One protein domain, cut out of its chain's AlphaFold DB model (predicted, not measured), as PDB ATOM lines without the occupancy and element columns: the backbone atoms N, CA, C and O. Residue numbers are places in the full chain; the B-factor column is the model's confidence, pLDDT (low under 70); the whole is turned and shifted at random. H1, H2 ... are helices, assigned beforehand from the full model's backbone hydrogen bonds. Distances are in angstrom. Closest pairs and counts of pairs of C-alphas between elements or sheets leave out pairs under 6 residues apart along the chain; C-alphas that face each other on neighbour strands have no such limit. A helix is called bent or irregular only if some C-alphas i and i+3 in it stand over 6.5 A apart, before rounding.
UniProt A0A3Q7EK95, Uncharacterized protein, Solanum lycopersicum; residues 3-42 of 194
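AT A GLANCE: This is residues 3 to 42 of the 194 residues of an uncharacterized protein of Solanum lycopersicum (UniProt A0A3Q7EK95). Look for an open helical hairpin: the longer helix H1 and the shorter H2 run in opposite directions, and H2 meets only the later part of H1. A tight link of 5 residues joins them at one end, where residues 27 to 32, of which 31 and 32 belong to H2, stick out, and residues 3 to 12 form an unnamed lead-in stretch before H1. The printed part has 40 residues with two named helices, H1 then H2, and no named strand; the class is all helix. The whole is only just loose, close to compact, with a radius of gyration of the C-alphas of 10.8 A and spans of 31 by 23 by 13 A.

HOW THE PARTS SIT: Start at H1, residues 13 to 25, and then look at H2, residues 31 to 39. The two touch, with 4 pairs of C-alphas within 8 A, and H1 does so with residues 19 to 23 alone. Their closest C-alphas are those of Leu 23 and Ile 34, 7.2 A apart. Their lines stand at a shallow tilt of 30 degrees and run opposite ways, as a helical hairpin. In H2 every O i to N i+4 pair is within hydrogen-bond range; in H1, 7 of 9 are.

IN THESE COORDINATES: Find C-alpha 13 at (253.759, 240.397, 149.099); from there H1 runs 19.8 A to C-alpha 25 at (244.473, 231.854, 164.340). H1 is irregular: C-alphas 14 and 17 are 7.2 A apart, and its line is a rough one. H2 runs 12.3 A from C-alpha 31 to C-alpha 39 at (255.086, 226.030, 153.695).

THE WHOLE: The two C-alphas farthest apart are those of Cys 4 and Ile 27, at 31.4 A. The link from H1 to H2 is tight, with 5 residues. Residues 27 to 32, of which 31 and 32 belong to H2, stand free. The printed part has no cut; its mean pLDDT is 93.9, and no printed residue is under 70.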
ATOM      1  N   SER A   3     267.908 230.603 148.439       89.81
ATOM      2  CA  SER A   3     268.933 229.691 147.919       89.81
ATOM      3  C   SER A   3     270.310 229.818 148.592       89.81
ATOM      4  O   SER A   3     271.168 228.981 148.355       89.81
ATOM      5  N   CYS A   4     270.531 230.850 149.415       89.56
ATOM      6  CA  CYS A   4     271.735 231.009 150.240       89.56
ATOM      7  C   CYS A   4     271.464 230.850 151.747       89.56
ATOM      8  O   CYS A   4     272.332 231.180 152.549       89.56
ATOM      9  N   GLY A   5     270.271 230.388 152.141       90.88
ATOM     10  CA  GLY A   5     269.916 230.110 153.538       90.88
ATOM     11  C   GLY A   5     269.658 231.337 154.420       90.88
ATOM     12  O   GLY A   5     269.537 231.194 155.630       90.88
ATOM     13  N   LEU A   6     269.564 232.543 153.849       92.81
ATOM     14  CA  LEU A   6     269.271 233.775 154.605       92.81
ATOM     15  C   LEU A   6     267.774 233.982 154.873       92.81
ATOM     16  O   LEU A   6     267.408 234.739 155.763       92.81
ATOM     17  N   ALA A   7     266.914 233.348 154.081       93.56
ATOM     18  CA  ALA A   7     265.473 233.309 154.304       93.56
ATOM     19  C   ALA A   7     265.022 231.847 154.300       93.56
ATOM     20  O   ALA A   7     265.592 231.046 153.559       93.56
ATOM     21  N   THR A   8     264.008 231.516 155.099       93.25
ATOM     22  CA  THR A   8     263.450 230.155 155.184       93.25
ATOM     23  C   THR A   8     262.292 229.942 154.210       93.25
ATOM     24  O   THR A   8     262.186 228.881 153.613       93.25
ATOM     25  N   HIS A   9     261.466 230.970 153.993       93.88
ATOM     26  CA  HIS A   9     260.281 230.918 153.134       93.88
ATOM     27  C   HIS A   9     260.219 232.126 152.195       93.88
ATOM     28  O   HIS A   9     260.706 233.211 152.521       93.88
ATOM     29  N   TYR A  10     259.598 231.943 151.030       94.75
ATOM     30  CA  TYR A  10     259.319 233.009 150.070       94.75
ATOM     31  C   TYR A  10     257.845 232.992 149.682       94.75
ATOM     32  O   TYR A  10     257.293 231.932 149.407       94.75
ATOM     33  N   SER A  11     257.221 234.166 149.636       94.94
ATOM     34  CA  SER A  11     255.843 234.337 149.180       94.94
ATOM     35  C   SER A  11     255.657 235.726 148.568       94.94
ATOM     36  O   SER A  11     256.388 236.665 148.900       94.94
ATOM     37  N   HIS A  12     254.681 235.873 147.671       94.06
ATOM     38  CA  HIS A  12     254.365 237.165 147.069       94.06
ATOM     39  C   HIS A  12     253.770 238.125 148.112       94.06
ATOM     40  O   HIS A  12     252.908 237.737 148.899       94.06
ATOM     41  N   SER A  13     254.156 239.404 148.082       95.88
ATOM     42  CA  SER A  13     253.759 240.397 149.099       95.88
ATOM     43  C   SER A  13     252.240 240.531 149.281       95.88
ATOM     44  O   SER A  13     251.761 240.744 150.389       95.88
ATOM     45  N   ALA A  14     251.472 240.330 148.209       96.75
ATOM     46  CA  ALA A  14     250.007 240.330 148.234       96.75
ATOM     47  C   ALA A  14     249.386 239.256 149.155       96.75
ATOM     48  O   ALA A  14     248.238 239.405 149.561       96.75
ATOM     49  N   LYS A  15     250.122 238.182 149.476       94.69
ATOM     50  CA  LYS A  15     249.675 237.088 150.354       94.69
ATOM     51  C   LYS A  15     250.010 237.326 151.828       94.69
ATOM     52  O   LYS A  15     249.458 236.636 152.675       94.69
ATOM     53  N   ILE A  16     250.867 238.302 152.148       95.94
ATOM     54  CA  ILE A  16     251.321 238.562 153.524       95.94
ATOM     55  C   ILE A  16     250.155 238.784 154.501       95.94
ATOM     56  O   ILE A  16     250.156 238.112 155.530       95.94
ATOM     57  N   PRO A  17     249.111 239.585 154.189       97.31
ATOM     58  CA  PRO A  17     247.984 239.753 155.111       97.31
ATOM     59  C   PRO A  17     247.253 238.441 155.432       97.31
ATOM     60  O   PRO A  17     246.816 238.236 156.558       97.31
ATOM     61  N   LEU A  18     247.152 237.532 154.456       95.69
ATOM     62  CA  LEU A  18     246.507 236.226 154.634       95.69
ATOM     63  C   LEU A  18     247.369 235.281 155.477       95.69
ATOM     64  O   LEU A  18     246.845 234.521 156.286       95.69
ATOM     65  N   ILE A  19     248.693 235.341 155.304       96.25
ATOM     66  CA  ILE A  19     249.646 234.576 156.113       96.25
ATOM     67  C   ILE A  19     249.572 235.035 157.572       96.25
ATOM     68  O   ILE A  19     249.476 234.197 158.464       96.25
ATOM     69  N   GLU A  20     249.581 236.348 157.817       96.50
ATOM     70  CA  GLU A  20     249.456 236.921 159.161       96.50
ATOM     71  C   GLU A  20     248.137 236.518 159.832       96.50
ATOM     72  O   GLU A  20     248.152 236.070 160.980       96.50
ATOM     73  N   GLU A  21     247.013 236.613 159.112       96.56
ATOM     74  CA  GLU A  21     245.704 236.176 159.607       96.56
ATOM     75  C   GLU A  21     245.721 234.687 159.974       96.56
ATOM     76  O   GLU A  21     245.361 234.326 161.095       96.56
ATOM     77  N   GLN A  22     246.199 233.820 159.076       94.75
ATOM     78  CA  GLN A  22     246.257 232.383 159.331       94.75
ATOM     79  C   GLN A  22     247.130 232.056 160.545       94.75
ATOM     80  O   GLN A  22     246.682 231.319 161.424       94.75
ATOM     81  N   LEU A  23     248.339 232.618 160.629       95.12
ATOM     82  CA  LEU A  23     249.235 232.403 161.768       95.12
ATOM     83  C   LEU A  23     248.611 232.890 163.079       95.12
ATOM     84  O   LEU A  23     248.717 232.200 164.090       95.12
ATOM     85  N   GLY A  24     247.912 234.027 163.058       95.19
ATOM     86  CA  GLY A  24     247.222 234.574 164.227       95.19
ATOM     87  C   GLY A  24     246.077 233.699 164.751       95.19
ATOM     88  O   GLY A  24     245.705 233.823 165.917       95.19
ATOM     89  N   THR A  25     245.527 232.802 163.925       95.75
ATOM     90  CA  THR A  25     244.473 231.854 164.340       95.75
ATOM     91  C   THR A  25     245.003 230.535 164.902       95.75
ATOM     92  O   THR A  25     244.230 229.770 165.483       95.75
ATOM     93  N   LEU A  26     246.299 230.244 164.745       94.94
ATOM     94  CA  LEU A  26     246.890 229.007 165.246       94.94
ATOM     95  C   LEU A  26     247.009 229.056 166.774       94.94
ATOM     96  O   LEU A  26     247.620 229.958 167.339       94.94
ATOM     97  N   ILE A  27     246.460 228.045 167.445       94.31
ATOM     98  CA  ILE A  27     246.623 227.842 168.889       94.31
ATOM     99  C   ILE A  27     247.533 226.631 169.069       94.31
ATOM    100  O   ILE A  27     247.068 225.493 169.126       94.31
ATOM    101  N   THR A  28     248.841 226.874 169.075       92.56
ATOM    102  CA  THR A  28     249.870 225.835 169.185       92.56
ATOM    103  C   THR A  28     251.177 226.428 169.704       92.56
ATOM    104  O   THR A  28     251.483 227.589 169.443       92.56
ATOM    105  N   ASP A  29     251.930 225.621 170.435       90.38
ATOM    106  CA  ASP A  29     253.310 225.851 170.855       90.38
ATOM    107  C   ASP A  29     254.315 225.012 170.042       90.38
ATOM    108  O   ASP A  29     255.518 225.158 170.232       90.38
ATOM    109  N   ASP A  30     253.836 224.172 169.115       92.88
ATOM    110  CA  ASP A  30     254.653 223.301 168.269       92.88
ATOM    111  C   ASP A  30     255.168 224.068 167.030       92.88
ATOM    112  O   ASP A  30     254.379 224.406 166.133       92.88
ATOM    113  N   PRO A  31     256.490 224.318 166.917       92.38
ATOM    114  CA  PRO A  31     257.063 225.035 165.780       92.38
ATOM    115  C   PRO A  31     256.804 224.350 164.434       92.38
ATOM    116  O   PRO A  31     256.710 225.033 163.414       92.38
ATOM    117  N   SER A  32     256.635 223.024 164.411       94.12
ATOM    118  CA  SER A  32     256.402 222.274 163.171       94.12
ATOM    119  C   SER A  32     255.030 222.564 162.554       94.12
ATOM    120  O   SER A  32     254.859 222.495 161.333       94.12
ATOM    121  N   VAL A  33     254.042 222.942 163.376       94.88
ATOM    122  CA  VAL A  33     252.722 223.380 162.901       94.88
ATOM    123  C   VAL A  33     252.832 224.749 162.232       94.88
ATOM    124  O   VAL A  33     252.231 224.969 161.176       94.88
ATOM    125  N   ILE A  34     253.632 225.649 162.811       94.00
ATOM    126  CA  ILE A  34     253.912 226.974 162.245       94.00
ATOM    127  C   ILE A  34     254.665 226.829 160.920       94.00
ATOM    128  O   ILE A  34     254.262 227.428 159.924       94.00
ATOM    129  N   GLU A  35     255.708 225.997 160.887       94.00
ATOM    130  CA  GLU A  35     256.491 225.713 159.682       94.00
ATOM    131  C   GLU A  35     255.598 225.189 158.554       94.00
ATOM    132  O   GLU A  35     255.523 225.807 157.497       94.00
ATOM    133  N   ARG A  36     254.797 224.146 158.806       93.88
ATOM    134  CA  ARG A  36     253.870 223.604 157.798       93.88
ATOM    135  C   ARG A  36     252.834 224.626 157.332       93.88
ATOM    136  O   ARG A  36     252.420 224.623 156.173       93.88
ATOM    137  N   SER A  37     252.383 225.502 158.231       93.50
ATOM    138  CA  SER A  37     251.476 226.592 157.871       93.50
ATOM    139  C   SER A  37     252.143 227.574 156.906       93.50
ATOM    140  O   SER A  37     251.507 227.981 155.936       93.50
ATOM    141  N   LEU A  38     253.410 227.927 157.137       94.50
ATOM    142  CA  LEU A  38     254.195 228.791 156.253       94.50
ATOM    143  C   LEU A  38     254.508 228.115 154.912       94.50
ATOM    144  O   LEU A  38     254.398 228.767 153.872       94.50
ATOM    145  N   GLU A  39     254.830 226.819 154.909       93.25
ATOM    146  CA  GLU A  39     255.086 226.030 153.695       93.25
ATOM    147  C   GLU A  39     253.899 226.055 152.723       93.25
ATOM    148  O   GLU A  39     254.103 226.176 151.517       93.25
ATOM    149  N   ASN A  40     252.659 226.035 153.228       91.44
ATOM    150  CA  ASN A  40     251.451 226.118 152.394       91.44
ATOM    151  C   ASN A  40     251.363 227.417 151.573       91.44
ATOM    152  O   ASN A  40     250.698 227.456 150.535       91.44
ATOM    153  N   TRP A  41     252.019 228.481 152.036       91.50
ATOM    154  CA  TRP A  41     252.106 229.769 151.345       91.50
ATOM    155  C   TRP A  41     253.448 229.996 150.654       91.50
ATOM    156  O   TRP A  41     253.609 231.004 149.951       91.50
ATOM    157  N   GLY A  42     254.393 229.084 150.878       89.88
ATOM    158  CA  GLY A  42     255.723 229.097 150.311       89.88
ATOM    159  C   GLY A  42     255.685 228.810 148.816       89.88
ATOM    160  O   GLY A  42     254.992 227.912 148.344       89.88
TER     161      GLY A  42